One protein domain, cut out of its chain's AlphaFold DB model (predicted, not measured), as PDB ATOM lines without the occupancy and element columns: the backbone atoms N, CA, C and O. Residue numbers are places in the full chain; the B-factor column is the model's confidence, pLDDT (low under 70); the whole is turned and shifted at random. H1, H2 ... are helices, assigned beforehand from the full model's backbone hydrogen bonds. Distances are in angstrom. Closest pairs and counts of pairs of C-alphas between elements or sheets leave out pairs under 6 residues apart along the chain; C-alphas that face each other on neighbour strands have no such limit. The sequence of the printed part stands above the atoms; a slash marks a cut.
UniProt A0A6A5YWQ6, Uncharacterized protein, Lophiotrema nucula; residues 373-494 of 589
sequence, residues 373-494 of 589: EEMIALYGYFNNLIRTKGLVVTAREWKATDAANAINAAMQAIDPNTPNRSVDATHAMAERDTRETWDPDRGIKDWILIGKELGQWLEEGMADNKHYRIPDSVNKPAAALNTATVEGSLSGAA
ATOM      1  N   GLU A 373     172.189 183.656 107.638       85.75
ATOM      2  CA  GLU A 373     171.595 184.483 108.685       85.75
ATOM      3  C   GLU A 373     172.279 185.852 108.749       85.75
ATOM      4  O   GLU A 373     171.600 186.877 108.773       85.75
ATOM      5  N   GLU A 374     173.614 185.884 108.666       89.12
ATOM      6  CA  GLU A 374     174.384 187.131 108.615       89.12
ATOM      7  C   GLU A 374     174.043 187.952 107.360       89.12
ATOM      8  O   GLU A 374     173.888 189.171 107.437       89.12
ATOM      9  N   MET A 375     173.867 187.291 106.209       87.88
ATOM     10  CA  MET A 375     173.450 187.949 104.964       87.88
ATOM     11  C   MET A 375     172.012 188.480 105.037       87.88
ATOM     12  O   MET A 375     171.751 189.599 104.599       87.88
ATOM     13  N   ILE A 376     171.080 187.721 105.625       85.69
ATOM     14  CA  ILE A 376     169.695 188.167 105.848       85.69
ATOM     15  C   ILE A 376     169.675 189.386 106.778       85.69
ATOM     16  O   ILE A 376     168.980 190.360 106.487       85.69
ATOM     17  N   ALA A 377     170.465 189.373 107.856       89.38
ATOM     18  CA  ALA A 377     170.579 190.502 108.775       89.38
ATOM     19  C   ALA A 377     171.140 191.752 108.077       89.38
ATOM     20  O   ALA A 377     170.598 192.850 108.235       89.38
ATOM     21  N   LEU A 378     172.173 191.582 107.244       91.38
ATOM     22  CA  LEU A 378     172.744 192.661 106.439       91.38
ATOM     23  C   LEU A 378     171.712 193.248 105.459       91.38
ATOM     24  O   LEU A 378     171.554 194.467 105.381       91.38
ATOM     25  N   TYR A 379     170.961 192.400 104.751       89.81
ATOM     26  CA  TYR A 379     169.914 192.847 103.824       89.81
ATOM     27  C   TYR A 379     168.763 193.538 104.557       89.81
ATOM     28  O   TYR A 379     168.263 194.565 104.095       89.81
ATOM     29  N   GLY A 380     168.373 193.026 105.727       89.25
ATOM     30  CA  GLY A 380     167.372 193.641 106.598       89.25
ATOM     31  C   GLY A 380     167.774 195.046 107.048       89.25
ATOM     32  O   GLY A 380     166.954 195.966 106.991       89.25
ATOM     33  N   TYR A 381     169.044 195.240 107.419       93.19
ATOM     34  CA  TYR A 381     169.588 196.553 107.767       93.19
ATOM     35  C   TYR A 381     169.457 197.555 106.607       93.19
ATOM     36  O   TYR A 381     168.862 198.622 106.783       93.19
ATOM     37  N   PHE A 382     169.935 197.203 105.408       92.00
ATOM     38  CA  PHE A 382     169.868 198.092 104.243       92.00
ATOM     39  C   PHE A 382     168.430 198.362 103.784       92.00
ATOM     40  O   PHE A 382     168.095 199.510 103.495       92.00
ATOM     41  N   ASN A 383     167.552 197.355 103.789       90.19
ATOM     42  CA  ASN A 383     166.129 197.541 103.485       90.19
ATOM     43  C   ASN A 383     165.464 198.533 104.440       90.19
ATOM     44  O   ASN A 383     164.718 199.413 104.008       90.19
ATOM     45  N   ASN A 384     165.751 198.433 105.741       90.69
ATOM     46  CA  ASN A 384     165.208 199.372 106.713       90.69
ATOM     47  C   ASN A 384     165.751 200.794 106.498       90.69
ATOM     48  O   ASN A 384     165.000 201.768 106.595       90.69
ATOM     49  N   LEU A 385     167.039 200.921 106.171       91.62
ATOM     50  CA  LEU A 385     167.672 202.209 105.905       91.62
ATOM     51  C   LEU A 385     167.081 202.884 104.657       91.62
ATOM     52  O   LEU A 385     166.681 204.046 104.723       91.62
ATOM     53  N   ILE A 386     166.910 202.133 103.564       89.94
ATOM     54  CA  ILE A 386     166.289 202.613 102.321       89.94
ATOM     55  C   ILE A 386     164.838 203.030 102.563       89.94
ATOM     56  O   ILE A 386     164.435 204.123 102.172       89.94
ATOM     57  N   ARG A 387     164.057 202.207 103.269       87.62
ATOM     58  CA  ARG A 387     162.652 202.507 103.572       87.62
ATOM     59  C   ARG A 387     162.491 203.790 104.391       87.62
ATOM     60  O   ARG A 387     161.565 204.563 104.162       87.62
ATOM     61  N   THR A 388     163.376 204.022 105.359       90.19
ATOM     62  CA  THR A 388     163.271 205.162 106.283       90.19
ATOM     63  C   THR A 388     163.873 206.439 105.692       90.19
ATOM     64  O   THR A 388     163.192 207.469 105.617       90.19
ATOM     65  N   LYS A 389     165.123 206.374 105.219       91.19
ATOM     66  CA  LYS A 389     165.896 207.535 104.751       91.19
ATOM     67  C   LYS A 389     165.830 207.762 103.240       91.19
ATOM     68  O   LYS A 389     165.963 208.899 102.798       91.19
ATOM     69  N   GLY A 390     165.552 206.728 102.455       89.75
ATOM     70  CA  GLY A 390     165.587 206.765 100.991       89.75
ATOM     71  C   GLY A 390     166.931 206.341 100.407       89.75
ATOM     72  O   GLY A 390     167.959 206.337 101.089       89.75
ATOM     73  N   LEU A 391     166.909 205.978  99.127       89.50
ATOM     74  CA  LEU A 391     168.046 205.451  98.371       89.50
ATOM     75  C   LEU A 391     169.212 206.429  98.284       89.50
ATOM     76  O   LEU A 391     170.350 206.044  98.542       89.50
ATOM     77  N   VAL A 392     168.933 207.698  97.978       89.31
ATOM     78  CA  VAL A 392     169.972 208.728  97.810       89.31
ATOM     79  C   VAL A 392     170.746 208.948  99.112       89.31
ATOM     80  O   VAL A 392     171.975 208.930  99.120       89.31
ATOM     81  N   VAL A 393     170.030 209.099 100.230       89.81
ATOM     82  CA  VAL A 393     170.644 209.299 101.553       89.81
ATOM     83  C   VAL A 393     171.395 208.042 101.982       89.81
ATOM     84  O   VAL A 393     172.527 208.126 102.446       89.81
ATOM     85  N   THR A 394     170.807 206.863 101.766       90.75
ATOM     86  CA  THR A 394     171.452 205.582 102.083       90.75
ATOM     87  C   THR A 394     172.782 205.425 101.348       90.75
ATOM     88  O   THR A 394     173.783 205.074 101.964       90.75
ATOM     89  N   ALA A 395     172.828 205.744 100.053       89.88
ATOM     90  CA  ALA A 395     174.041 205.623  99.248       89.88
ATOM     91  C   ALA A 395     175.173 206.576  99.680       89.88
ATOM     92  O   ALA A 395     176.342 206.275  99.434       89.88
ATOM     93  N   ARG A 396     174.837 207.707 100.315       86.31
ATOM     94  CA  ARG A 396     175.795 208.727 100.778       86.31
ATOM     95  C   ARG A 396     176.243 208.524 102.222       86.31
ATOM     96  O   ARG A 396     177.401 208.779 102.535       86.31
ATOM     97  N   GLU A 397     175.334 208.096 103.092       89.06
ATOM     98  CA  GLU A 397     175.505 208.210 104.547       89.06
ATOM     99  C   GLU A 397     175.485 206.877 105.302       89.06
ATOM    100  O   GLU A 397     175.516 206.875 106.536       89.06
ATOM    101  N   TRP A 398     175.392 205.732 104.619       91.88
ATOM    102  CA  TRP A 398     175.471 204.453 105.324       91.88
ATOM    103  C   TRP A 398     176.832 204.296 106.023       91.88
ATOM    104  O   TRP A 398     177.874 204.709 105.513       91.88
ATOM    105  N   LYS A 399     176.821 203.680 107.209       92.69
ATOM    106  CA  LYS A 399     178.024 203.416 108.004       92.69
ATOM    107  C   LYS A 399     178.215 201.919 108.189       92.69
ATOM    108  O   LYS A 399     177.300 201.219 108.625       92.69
ATOM    109  N   ALA A 400     179.424 201.438 107.913       89.62
ATOM    110  CA  ALA A 400     179.772 200.032 108.103       89.62
ATOM    111  C   ALA A 400     179.721 199.602 109.578       89.62
ATOM    112  O   ALA A 400     179.387 198.455 109.866       89.62
ATOM    113  N   THR A 401     180.000 200.520 110.510       94.12
ATOM    114  CA  THR A 401     179.882 200.284 111.959       94.12
ATOM    115  C   THR A 401     178.460 199.906 112.353       94.12
ATOM    116  O   THR A 401     178.249 198.937 113.077       94.12
ATOM    117  N   ASP A 402     177.480 200.633 111.826       94.62
ATOM    118  CA  ASP A 402     176.073 200.460 112.176       94.62
ATOM    119  C   ASP A 402     175.536 199.157 111.574       94.62
ATOM    120  O   ASP A 402     174.828 198.407 112.243       94.62
ATOM    121  N   ALA A 403     175.961 198.838 110.346       92.38
ATOM    122  CA  ALA A 403     175.674 197.558 109.708       92.38
ATOM    123  C   ALA A 403     176.263 196.378 110.502       92.38
ATOM    124  O   ALA A 403     175.563 195.400 110.762       92.38
ATOM    125  N   ALA A 404     177.527 196.477 110.932       94.12
ATOM    126  CA  ALA A 404     178.180 195.435 111.723       94.12
ATOM    127  C   ALA A 404     177.480 195.231 113.076       94.12
ATOM    128  O   ALA A 404     177.224 194.095 113.469       94.12
ATOM    129  N   ASN A 405     177.100 196.319 113.754       95.56
ATOM    130  CA  ASN A 405     176.343 196.257 115.005       95.56
ATOM    131  C   ASN A 405     174.974 195.591 114.812       95.56
ATOM    132  O   ASN A 405     174.584 194.762 115.631       95.56
ATOM    133  N   ALA A 406     174.267 195.907 113.723       93.19
ATOM    134  CA  ALA A 406     172.976 195.298 113.410       93.19
ATOM    135  C   ALA A 406     173.093 193.788 113.144       93.19
ATOM    136  O   ALA A 406     172.289 193.014 113.663       93.19
ATOM    137  N   ILE A 407     174.112 193.360 112.389       94.06
ATOM    138  CA  ILE A 407     174.383 191.936 112.149       94.06
ATOM    139  C   ILE A 407     174.725 191.232 113.461       94.06
ATOM    140  O   ILE A 407     174.119 190.215 113.780       94.06
ATOM    141  N   ASN A 408     175.657 191.780 114.243       94.75
ATOM    142  CA  ASN A 408     176.093 191.165 115.495       94.75
ATOM    143  C   ASN A 408     174.938 191.043 116.494       94.75
ATOM    144  O   ASN A 408     174.776 189.989 117.096       94.75
ATOM    145  N   ALA A 409     174.086 192.066 116.610       94.25
ATOM    146  CA  ALA A 409     172.889 192.005 117.444       94.25
ATOM    147  C   ALA A 409     171.902 190.925 116.968       94.25
ATOM    148  O   ALA A 409     171.366 190.181 117.788       94.25
ATOM    149  N   ALA A 410     171.687 190.797 115.653       92.62
ATOM    150  CA  ALA A 410     170.830 189.754 115.092       92.62
ATOM    151  C   ALA A 410     171.394 188.347 115.348       92.62
ATOM    152  O   ALA A 410     170.644 187.440 115.703       92.62
ATOM    153  N   MET A 411     172.711 188.172 115.225       93.50
ATOM    154  CA  MET A 411     173.371 186.891 115.474       93.50
ATOM    155  C   MET A 411     173.385 186.522 116.958       93.50
ATOM    156  O   MET A 411     173.065 185.387 117.294       93.50
ATOM    157  N   GLN A 412     173.663 187.475 117.850       93.38
ATOM    158  CA  GLN A 412     173.610 187.264 119.302       93.38
ATOM    159  C   GLN A 412     172.196 186.939 119.800       93.38
ATOM    160  O   GLN A 412     172.041 186.196 120.766       93.38
ATOM    161  N   ALA A 413     171.158 187.463 119.138       92.56
ATOM    162  CA  ALA A 413     169.772 187.114 119.441       92.56
ATOM    163  C   ALA A 413     169.423 185.660 119.068       92.56
ATOM    164  O   ALA A 413     168.506 185.086 119.656       92.56
ATOM    165  N   ILE A 414     170.133 185.070 118.099       89.25
ATOM    166  CA  ILE A 414     169.986 183.660 117.711       89.25
ATOM    167  C   ILE A 414     170.848 182.771 118.615       89.25
ATOM    168  O   ILE A 414     170.353 181.787 119.159       89.25
ATOM    169  N   ASP A 415     172.123 183.124 118.774       90.88
ATOM    170  CA  ASP A 415     173.081 182.444 119.645       90.88
ATOM    171  C   ASP A 415     173.996 183.478 120.333       90.88
ATOM    172  O   ASP A 415     174.849 184.078 119.660       90.88
ATOM    173  N   PRO A 416     173.873 183.657 121.666       93.88
ATOM    174  CA  PRO A 416     174.668 184.610 122.442       93.88
ATOM    175  C   PRO A 416     176.184 184.414 122.350       93.88
ATOM    176  O   PRO A 416     176.930 185.359 122.593       93.88
ATOM    177  N   ASN A 417     176.655 183.211 122.001       92.00
ATOM    178  CA  ASN A 417     178.082 182.904 121.900       92.00
ATOM    179  C   ASN A 417     178.657 183.164 120.499       92.00
ATOM    180  O   ASN A 417     179.842 182.910 120.262       92.00
ATOM    181  N   THR A 418     177.849 183.661 119.554       87.75
ATOM    182  CA  THR A 418     178.321 183.924 118.192       87.75
ATOM    183  C   THR A 418     179.394 185.018 118.202       87.75
ATOM    184  O   THR A 418     179.133 186.128 118.670       87.75
ATOM    185  N   PRO A 419     180.597 184.762 117.655       89.19
ATOM    186  CA  PRO A 419     181.641 185.775 117.603       89.19
ATOM    187  C   PRO A 419     181.248 186.920 116.667       89.19
ATOM    188  O   PRO A 419     180.766 186.695 115.553       89.19
ATOM    189  N   ASN A 420     181.517 188.147 117.108       92.19
ATOM    190  CA  ASN A 420     181.190 189.362 116.370       92.19
ATOM    191  C   ASN A 420     181.970 189.470 115.054       92.19
ATOM    192  O   ASN A 420     183.172 189.204 114.982       92.19
ATOM    193  N   ARG A 421     181.295 189.953 114.012       89.31
ATOM    194  CA  ARG A 421     181.914 190.398 112.765       89.31
ATOM    195  C   ARG A 421     182.540 191.775 112.937       89.31
ATOM    196  O   ARG A 421     181.989 192.648 113.609       89.31
ATOM    197  N   SER A 422     183.689 191.962 112.289       91.44
ATOM    198  CA  SER A 422     184.371 193.251 112.219       91.44
ATOM    199  C   SER A 422     183.713 194.187 111.202       91.44
ATOM    200  O   SER A 422     183.018 193.758 110.276       91.44
ATOM    201  N   VAL A 423     183.975 195.484 111.361       89.44
ATOM    202  CA  VAL A 423     183.502 196.544 110.458       89.44
ATOM    203  C   VAL A 423     184.007 196.317 109.031       89.44
ATOM    204  O   VAL A 423     183.220 196.355 108.086       89.44
ATOM    205  N   ASP A 424     185.291 195.987 108.886       86.12
ATOM    206  CA  ASP A 424     185.928 195.765 107.584       86.12
ATOM    207  C   ASP A 424     185.341 194.562 106.849       86.12
ATOM    208  O   ASP A 424     185.138 194.606 105.636       86.12
ATOM    209  N   ALA A 425     185.025 193.484 107.578       83.94
ATOM    210  CA  ALA A 425     184.398 192.309 106.987       83.94
ATOM    211  C   ALA A 425     183.016 192.655 106.421       83.94
ATOM    212  O   ALA A 425     182.681 192.218 105.318       83.94
ATOM    213  N   THR A 426     182.234 193.445 107.160       85.94
ATOM    214  CA  THR A 426     180.898 193.895 106.747       85.94
ATOM    215  C   THR A 426     180.968 194.830 105.547       85.94
ATOM    216  O   THR A 426     180.229 194.640 104.582       85.94
ATOM    217  N   HIS A 427     181.890 195.798 105.564       84.62
ATOM    218  CA  HIS A 427     182.105 196.712 104.444       84.62
ATOM    219  C   HIS A 427     182.501 195.952 103.173       84.62
ATOM    220  O   HIS A 427     181.849 196.083 102.139       84.62
ATOM    221  N   ALA A 428     183.504 195.075 103.277       82.06
ATOM    222  CA  ALA A 428     183.965 194.265 102.157       82.06
ATOM    223  C   ALA A 428     182.861 193.355 101.597       82.06
ATOM    224  O   ALA A 428     182.814 193.125 100.391       82.06
ATOM    225  N   MET A 429     181.968 192.831 102.446       85.62
ATOM    226  CA  MET A 429     180.832 192.042 101.969       85.62
ATOM    227  C   MET A 429     179.818 192.908 101.218       85.62
ATOM    228  O   MET A 429     179.437 192.542 100.111       85.62
ATOM    229  N   ALA A 430     179.426 194.058 101.769       83.25
ATOM    230  CA  ALA A 430     178.484 194.970 101.120       83.25
ATOM    231  C   ALA A 430     178.979 195.441  99.738       83.25
ATOM    232  O   ALA A 430     178.193 195.527  98.796       83.25
ATOM    233  N   GLU A 431     180.284 195.689  99.589       81.56
ATOM    234  CA  GLU A 431     180.893 196.070  98.306       81.56
ATOM    235  C   GLU A 431     181.027 194.912  97.312       81.56
ATOM    236  O   GLU A 431     181.005 195.127  96.095       81.56
ATOM    237  N   ARG A 432     181.212 193.688  97.818       73.12
ATOM    238  CA  ARG A 432     181.360 192.480  97.000       73.12
ATOM    239  C   ARG A 432     180.026 191.879  96.589       73.12
ATOM    240  O   ARG A 432     180.020 191.086  95.656       73.12
ATOM    241  N   ASP A 433     178.931 192.207  97.269       70.06
ATOM    242  CA  ASP A 433     177.597 191.660  97.014       70.06
ATOM    243  C   ASP A 433     176.997 192.174  95.691       70.06
ATOM    244  O   ASP A 433     175.990 192.876  95.638       70.06
ATOM    245  N   THR A 434     177.671 191.828  94.601       55.81
ATOM    246  CA  THR A 434     177.184 191.761  93.236       55.81
ATOM    247  C   THR A 434     177.066 190.281  92.942       55.81
ATOM    248  O   THR A 434     178.070 189.611  92.690       55.81
ATOM    249  N   ARG A 435     175.858 189.727  93.034       51.19
ATOM    250  CA  ARG A 435     175.608 188.393  92.487       51.19
ATOM    251  C   ARG A 435     176.001 188.417  91.010       51.19
ATOM    252  O   ARG A 435     175.443 189.190  90.237       51.19
ATOM    253  N   GLU A 436     176.967 187.594  90.612       41.62
ATOM    254  CA  GLU A 436     177.337 187.490  89.206       41.62
ATOM    255  C   GLU A 436     176.229 186.792  88.396       41.62
ATOM    256  O   GLU A 436     175.926 185.613  88.555       41.62
ATOM    257  N   THR A 437     175.697 187.577  87.458       42.28
ATOM    258  CA  THR A 437     175.124 187.266  86.134       42.28
ATOM    259  C   THR A 437     173.710 186.718  85.961       42.28
ATOM    260  O   THR A 437     173.190 186.900  84.863       42.28
ATOM    261  N   TRP A 438     173.034 186.131  86.948       37.53
ATOM    262  CA  TRP A 438     171.653 185.640  86.747       37.53
ATOM    263  C   TRP A 438     170.722 186.104  87.873       37.53
ATOM    264  O   TRP A 438     170.331 185.328  88.737       37.53
ATOM    265  N   ASP A 439     170.449 187.409  87.854       48.06
ATOM    266  CA  ASP A 439     169.567 188.188  88.738       48.06
ATOM    267  C   ASP A 439     168.333 187.435  89.283       48.06
ATOM    268  O   ASP A 439     167.774 186.598  88.565       48.06
ATOM    269  N   PRO A 440     167.879 187.710  90.532       46.50
ATOM    270  CA  PRO A 440     166.579 188.412  90.602       46.50
ATOM    271  C   PRO A 440     166.315 189.211  91.917       46.50
ATOM    272  O   PRO A 440     165.749 188.657  92.861       46.50
ATOM    273  N   ASP A 441     166.642 190.480  92.175       59.06
ATOM    274  CA  ASP A 441     166.766 191.660  91.315       59.06
ATOM    275  C   ASP A 441     167.658 192.735  92.006       59.06
ATOM    276  O   ASP A 441     167.145 193.670  92.621       59.06
ATOM    277  N   ARG A 442     168.993 192.635  91.879       63.50
ATOM    278  CA  ARG A 442     170.063 193.549  92.391       63.50
ATOM    279  C   ARG A 442     170.552 193.365  93.841       63.50
ATOM    280  O   ARG A 442     169.772 193.247  94.786       63.50
ATOM    281  N   GLY A 443     171.882 193.390  94.015       77.56
ATOM    282  CA  GLY A 443     172.573 193.300  95.315       77.56
ATOM    283  C   GLY A 443     172.821 194.663  95.978       77.56
ATOM    284  O   GLY A 443     172.495 195.709  95.412       77.56
ATOM    285  N   ILE A 444     173.408 194.684  97.184       86.19
ATOM    286  CA  ILE A 444     173.623 195.934  97.954       86.19
ATOM    287  C   ILE A 444     174.393 196.978  97.137       86.19
ATOM    288  O   ILE A 444     174.011 198.151  97.097       86.19
ATOM    289  N   LYS A 445     175.466 196.556  96.460       84.75
ATOM    290  CA  LYS A 445     176.322 197.452  95.676       84.75
ATOM    291  C   LYS A 445     175.554 198.154  94.556       84.75
ATOM    292  O   LYS A 445     175.753 199.347  94.331       84.75
ATOM    293  N   ASP A 446     174.666 197.430  93.885       82.69
ATOM    294  CA  ASP A 446     173.879 197.958  92.772       82.69
ATOM    295  C   ASP A 446     172.877 199.008  93.259       82.69
ATOM    296  O   ASP A 446     172.705 200.043  92.621       82.69
ATOM    297  N   TRP A 447     172.257 198.794  94.423       84.56
ATOM    298  CA  TRP A 447     171.365 199.782  95.037       84.56
ATOM    299  C   TRP A 447     172.103 201.032  95.513       84.56
ATOM    300  O   TRP A 447     171.586 202.141  95.368       84.56
ATOM    301  N   ILE A 448     173.329 200.882  96.024       85.50
ATOM    302  CA  ILE A 448     174.200 202.024  96.328       85.50
ATOM    303  C   ILE A 448     174.522 202.797  95.042       85.50
ATOM    304  O   ILE A 448     174.471 204.026  95.048       85.50
ATOM    305  N   LEU A 449     174.825 202.102  93.940       86.12
ATOM    306  CA  LEU A 449     175.108 202.739  92.652       86.12
ATOM    307  C   LEU A 449     173.892 203.513  92.128       86.12
ATOM    308  O   LEU A 449     174.023 204.695  91.828       86.12
ATOM    309  N   ILE A 450     172.704 202.898  92.125       86.12
ATOM    310  CA  ILE A 450     171.445 203.566  91.755       86.12
ATOM    311  C   ILE A 450     171.222 204.813  92.617       86.12
ATOM    312  O   ILE A 450     170.882 205.872  92.100       86.12
ATOM    313  N   GLY A 451     171.418 204.716  93.936       87.75
ATOM    314  CA  GLY A 451     171.259 205.860  94.834       87.75
ATOM    315  C   GLY A 451     172.235 207.002  94.531       87.75
ATOM    316  O   GLY A 451     171.850 208.169  94.626       87.75
ATOM    317  N   LYS A 452     173.472 206.688  94.121       90.38
ATOM    318  CA  LYS A 452     174.456 207.684  93.664       90.38
ATOM    319  C   LYS A 452     174.031 208.336  92.353       90.38
ATOM    320  O   LYS A 452     174.033 209.560  92.288       90.38
ATOM    321  N   GLU A 453     173.622 207.547  91.361       88.94
ATOM    322  CA  GLU A 453     173.153 208.046  90.061       88.94
ATOM    323  C   GLU A 453     171.907 208.929  90.210       88.94
ATOM    324  O   GLU A 453     171.855 210.023  89.653       88.94
ATOM    325  N   LEU A 454     170.935 208.513  91.029       85.69
ATOM    326  CA  LEU A 454     169.764 209.330  91.361       85.69
ATOM    327  C   LEU A 454     170.168 210.630  92.062       85.69
ATOM    328  O   LEU A 454     169.613 211.684  91.765       85.69
ATOM    329  N   GLY A 455     171.130 210.568  92.985       86.88
ATOM    330  CA  GLY A 455     171.659 211.748  93.664       86.88
ATOM    331  C   GLY A 455     172.345 212.725  92.707       86.88
ATOM    332  O   GLY A 455     172.101 213.922  92.794       86.88
ATOM    333  N   GLN A 456     173.160 212.216  91.783       88.31
ATOM    334  CA  GLN A 456     173.822 213.017  90.754       88.31
ATOM    335  C   GLN A 456     172.799 213.649  89.806       88.31
ATOM    336  O   GLN A 456     172.860 214.844  89.540       88.31
ATOM    337  N   TRP A 457     171.798 212.881  89.370       84.25
ATOM    338  CA  TRP A 457     170.717 213.393  88.532       84.25
ATOM    339  C   TRP A 457     169.923 214.516  89.217       84.25
ATOM    340  O   TRP A 457     169.568 215.500  88.571       84.25
ATOM    341  N   LEU A 458     169.676 214.409  90.530       82.00
ATOM    342  CA  LEU A 458     169.047 215.481  91.309       82.00
ATOM    343  C   LEU A 458     169.915 216.745  91.364       82.00
ATOM    344  O   LEU A 458     169.386 217.849  91.284       82.00
ATOM    345  N   GLU A 459     171.229 216.592  91.523       83.56
ATOM    346  CA  GLU A 459     172.168 217.718  91.605       83.56
ATOM    347  C   GLU A 459     172.341 218.425  90.255       83.56
ATOM    348  O   GLU A 459     172.315 219.652  90.202       83.56
ATOM    349  N   GLU A 460     172.457 217.663  89.165       82.25
ATOM    350  CA  GLU A 460     172.671 218.183  87.809       82.25
ATOM    351  C   GLU A 460     171.380 218.710  87.167       82.25
ATOM    352  O   GLU A 460     171.389 219.740  86.497       82.25
ATOM    353  N   GLY A 461     170.254 218.013  87.357       68.06
ATOM    354  CA  GLY A 461     168.991 218.316  86.679       68.06
ATOM    355  C   GLY A 461     168.093 219.321  87.400       68.06
ATOM    356  O   GLY A 461     167.201 219.897  86.772       68.06
ATOM    357  N   MET A 462     168.288 219.545  88.707       61.22
ATOM    358  CA  MET A 462     167.377 220.373  89.517       61.22
ATOM    359  C   MET A 462     167.956 221.707  89.979       61.22
ATOM    360  O   MET A 462     167.248 222.460  90.650       61.22
ATOM    361  N   ALA A 463     169.187 222.045  89.583       57.94
ATOM    362  CA  ALA A 463     169.706 223.402  89.753       57.94
ATOM    363  C   ALA A 463     168.806 224.445  89.052       57.94
ATOM    364  O   ALA A 463     168.571 225.518  89.607       57.94
ATOM    365  N   ASP A 464     168.201 224.071  87.914       60.53
ATOM    366  CA  ASP A 464     167.395 224.977  87.083       60.53
ATOM    367  C   ASP A 464     165.876 224.698  87.108       60.53
ATOM    368  O   ASP A 464     165.085 225.580  86.779       60.53
ATOM    369  N   ASN A 465     165.423 223.512  87.542       60.09
ATOM    370  CA  ASN A 465     163.997 223.146  87.577       60.09
ATOM    371  C   ASN A 465     163.550 222.633  88.959       60.09
ATOM    372  O   ASN A 465     163.554 221.433  89.235       60.09
ATOM    373  N   LYS A 466     163.043 223.545  89.799       61.69
ATOM    374  CA  LYS A 466     162.500 223.267  91.150       61.69
ATOM    375  C   LYS A 466     161.297 222.309  91.205       61.69
ATOM    376  O   LYS A 466     160.856 221.963  92.299       61.69
ATOM    377  N   HIS A 467     160.726 221.922  90.066       66.62
ATOM    378  CA  HIS A 467     159.472 221.166  90.004       66.62
ATOM    379  C   HIS A 467     159.638 219.659  89.799       66.62
ATOM    380  O   HIS A 467     158.662 218.926  89.959       66.62
ATOM    381  N   TYR A 468     160.841 219.173  89.487       68.69
ATOM    382  CA  TYR A 468     161.062 217.733  89.443       68.69
ATOM    383  C   TYR A 468     161.210 217.188  90.868       68.69
ATOM    384  O   TYR A 468     161.881 217.756  91.722       68.69
ATOM    385  N   ARG A 469     160.518 216.087  91.156       73.25
ATOM    386  CA  ARG A 469     160.648 215.338  92.407       73.25
ATOM    387  C   ARG A 469     160.649 213.863  92.050       73.25
ATOM    388  O   ARG A 469     159.770 213.412  91.317       73.25
ATOM    389  N   ILE A 470     161.619 213.112  92.567       75.12
ATOM    390  CA  ILE A 470     161.596 211.652  92.441       75.12
ATOM    391  C   ILE A 470     160.380 211.146  93.226       75.12
ATOM    392  O   ILE A 470     160.248 211.495  94.404       75.12
ATOM    393  N   PRO A 471     159.497 210.338  92.616       82.00
ATOM    394  CA  PRO A 471     158.393 209.727  93.338       82.00
ATOM    395  C   PRO A 471     158.896 208.962  94.565       82.00
ATOM    396  O   PRO A 471     159.869 208.209  94.484       82.00
ATOM    397  N   ASP A 472     158.217 209.114  95.704       78.94
ATOM    398  CA  ASP A 472     158.628 208.452  96.947       78.94
ATOM    399  C   ASP A 472     158.639 206.918  96.796       78.94
ATOM    400  O   ASP A 472     159.466 206.259  97.412       78.94
ATOM    401  N   SER A 473     157.810 206.349  95.912       79.50
ATOM    402  CA  SER A 473     157.823 204.918  95.569       79.50
ATOM    403  C   SER A 473     159.129 204.445  94.922       79.50
ATOM    404  O   SER A 473     159.499 203.284  95.073       79.50
ATOM    405  N   VAL A 474     159.833 205.340  94.221       80.38
ATOM    406  CA  VAL A 474     161.129 205.069  93.584       80.38
ATOM    407  C   VAL A 474     162.269 205.306  94.571       80.38
ATOM    408  O   VAL A 474     163.199 204.512  94.623       80.38
ATOM    409  N   ASN A 475     162.201 206.368  95.381       83.31
ATOM    410  CA  ASN A 475     163.249 206.688  96.358       83.31
ATOM    411  C   ASN A 475     163.197 205.797  97.617       83.31
ATOM    412  O   ASN A 475     164.229 205.528  98.229       83.31
ATOM    413  N   LYS A 476     162.002 205.358  98.022       87.12
ATOM    414  CA  LYS A 476     161.728 204.561  99.229       87.12
ATOM    415  C   LYS A 476     160.872 203.340  98.876       87.12
ATOM    416  O   LYS A 476     159.723 203.245  99.317       87.12
ATOM    417  N   PRO A 477     161.397 202.400  98.072       80.81
ATOM    418  CA  PRO A 477     160.677 201.169  97.785       80.81
ATOM    419  C   PRO A 477     160.386 200.405  99.085       80.81
ATOM    420  O   PRO A 477     161.183 200.415 100.026       80.81
ATOM    421  N   ALA A 478     159.237 199.726  99.136       73.50
ATOM    422  CA  ALA A 478     158.817 198.962 100.315       73.50
ATOM    423  C   ALA A 478     159.790 197.816 100.655       73.50
ATOM    424  O   ALA A 478     160.004 197.520 101.831       73.50
ATOM    425  N   ALA A 479     160.404 197.213  99.632       73.94
ATOM    426  CA  ALA A 479     161.515 196.276  99.740       73.94
ATOM    427  C   ALA A 479     162.491 196.537  98.584       73.94
ATOM    428  O   ALA A 479     162.075 196.527  97.427       73.94
ATOM    429  N   ALA A 480     163.762 196.799  98.896       74.06
ATOM    430  CA  ALA A 480     164.800 197.035  97.891       74.06
ATOM    431  C   ALA A 480     165.588 195.748  97.592       74.06
ATOM    432  O   ALA A 480     165.823 195.402  96.444       74.06
ATOM    433  N   LEU A 481     165.953 195.001  98.633       78.19
ATOM    434  CA  LEU A 481     166.738 193.774  98.562       78.19
ATOM    435  C   LEU A 481     165.853 192.560  98.849       78.19
ATOM    436  O   LEU A 481     165.122 192.535  99.845       78.19
ATOM    437  N   ASN A 482     165.954 191.533  98.006       73.00
ATOM    438  CA  ASN A 482     165.200 190.294  98.158       73.00
ATOM    439  C   ASN A 482     165.816 189.398  99.252       73.00
ATOM    440  O   ASN A 482     166.833 188.737  99.036       73.00
ATOM    441  N   THR A 483     165.188 189.343 100.431       70.06
ATOM    442  CA  THR A 483     165.590 188.418 101.510       70.06
ATOM    443  C   THR A 483     165.083 186.995 101.266       70.06
ATOM    444  O   THR A 483     165.746 186.029 101.647       70.06
ATOM    445  N   ALA A 484     163.975 186.839 100.534       63.75
ATOM    446  CA  ALA A 484     163.339 185.552 100.266       63.75
ATOM    447  C   ALA A 484     164.195 184.628  99.383       63.75
ATOM    448  O   ALA A 484     164.118 183.411  99.521       63.75
ATOM    449  N   THR A 485     165.057 185.156  98.504       55.84
ATOM    450  CA  THR A 485     165.993 184.308  97.735       55.84
ATOM    451  C   THR A 485     167.084 183.701  98.619       55.84
ATOM    452  O   THR A 485     167.575 182.610  98.332       55.84
ATOM    453  N   VAL A 486     167.493 184.404  99.681       54.34
ATOM    454  CA  VAL A 486     168.467 183.891 100.659       54.34
ATOM    455  C   VAL A 486     167.781 182.873 101.570       54.34
ATOM    456  O   VAL A 486     168.320 181.787 101.792       54.34
ATOM    457  N   GLU A 487     166.545 183.160 101.983       55.06
ATOM    458  CA  GLU A 487     165.694 182.268 102.777       55.06
ATOM    459  C   GLU A 487     165.282 180.990 102.020       55.06
ATOM    460  O   GLU A 487     165.338 179.897 102.577       55.06
ATOM    461  N   GLY A 488     164.955 181.070 100.728       46.19
ATOM    462  CA  GLY A 488     164.583 179.920  99.888       46.19
ATOM    463  C   GLY A 488     165.727 178.926  99.657       46.19
ATOM    464  O   GLY A 488     165.507 177.759  99.338       46.19
ATOM    465  N   SER A 489     166.974 179.340  99.897       45.66
ATOM    466  CA  SER A 489     168.120 178.426  99.908       45.66
ATOM    467  C   SER A 489     168.225 177.600 101.203       45.66
ATOM    468  O   SER A 489     169.059 176.698 101.281       45.66
ATOM    469  N   LEU A 490     167.421 177.895 102.233       43.28
ATOM    470  CA  LEU A 490     167.298 177.103 103.467       43.28
ATOM    471  C   LEU A 490     166.232 175.992 103.346       43.28
ATOM    472  O   LEU A 490     166.100 175.157 104.241       43.28
ATOM    473  N   SER A 491     165.468 175.936 102.247       48.62
ATOM    474  CA  SER A 491     164.155 175.280 102.231       48.62
ATOM    475  C   SER A 491     164.013 174.036 101.341       48.62
ATOM    476  O   SER A 491     162.941 173.813 100.787       48.62
ATOM    477  N   GLY A 492     165.036 173.186 101.217       47.22
ATOM    478  CA  GLY A 492     164.853 171.869 100.577       47.22
ATOM    479  C   GLY A 492     164.131 170.866 101.491       47.22
ATOM    480  O   GLY A 492     163.092 170.303 101.145       47.22
ATOM    481  N   ALA A 493     164.654 170.674 102.704       50.81
ATOM    482  CA  ALA A 493     164.173 169.641 103.626       50.81
ATOM    483  C   ALA A 493     163.433 170.215 104.848       50.81
ATOM    484  O   ALA A 493     162.361 169.728 105.211       50.81
ATOM    485  N   ALA A 494     163.951 171.293 105.445       51.75
ATOM    486  CA  ALA A 494     163.414 171.855 106.687       51.75
ATOM    487  C   ALA A 494     162.056 172.558 106.496       51.75
ATOM    488  O   ALA A 494     161.171 172.452 107.344       51.75
TER     489      ALA A 494
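What this domain is: This is residues 373 to 494 of the 589 residues of an uncharacterized protein of Lophiotrema nucula (UniProt A0A6A5YWQ6). Two long helices, H1 and H5, run the same way along the long axis of an elongated body, shifted along it so that the first residue of H5, Ile 444, comes closest to Tyr 379 within H1, with the short H2 and H4 set across H5 and with H3 crossing H1. The stretch after H5 folds back along H1 through H6 and H7; residues 459 to 467 stick out at one end and residues 488 to 494 at the other. The printed part has 122 residues with seven named helices, H1 to H7 in chain order, and no named strand; the class is all helix. It is only just compact, close to loose, with a radius of gyration of the C-alphas of 16.2 A and spans of 55 by 31 by 23 A.

Where its parts are: The longest helix, H5, covers residues 444 to 461 and measures 25.5 A, from C-alpha 444 at (173.623, 195.934, 97.954) to C-alpha 461 at (168.991, 218.316, 86.679). H1, residues 373 to 389, is 24.1 A long and begins with C-alpha 373 at (171.595, 184.483, 108.685). H3, residues 400 to 414, is 21.4 A long, and H4, residues 423 to 432, is 14.2 A long. The shorter ones are H2, residues 391 to 397, H6, residues 472 to 475, and H7, residues 484 to 490.

How they stand to each other: H5 touches H2 with residues 447 to 455 alone, about perpendicular at 82 degrees; the closest C-alphas, of Val 392 and Gly 451, are 4.3 A apart. H5 touches H4 with residues 444 to 445 alone, at 77 degrees, closest at the C-alphas of Glu 431 and Lys 445, 5.5 A. H5 is close to H1 but not clearly touching: the closest C-alphas, of Tyr 379 and Ile 444, are 7.6 A apart. H1, the hub, touches H3 at a steep tilt of 52 degrees, opposite ways, closest at the C-alphas of Ala 377 and Ile 407, 5.3 A. H1 only just touches H7, with 3 pairs of C-alphas within 8 A, closest at Ile 376 and Val 486, 6.8 A. H1 also only just touches H2, with 3 such pairs, closest at Ile 386 and Thr 394, 6.0 A. H3 touches H4 with residues 400 to 404 alone, closest at the C-alphas of Thr 401 and Val 423, 5.4 A. H6 is close to H2 but not clearly touching, with the C-alphas of Leu 391 and Asn 475 closest at 5.3 A. H3 and H5 are apart. In H1 to H5 every O i to N i+4 pair is within hydrogen-bond range; in H7 1 of 3 is, beside 3 of 4 O i to N i+3 pairs, and H6 is too short for an O i to N i+4 pair.

The domain as a whole: The two C-alphas farthest apart, of Asp 464 and Ala 493, are 57.8 A from each other. The printed part has no cut. The link from H4 to H5 is long, with 11 residues. Mean pLDDT of the printed part is 79.2, and it is under 70 at residues 434 to 442, 461 to 468 and 484 to 494.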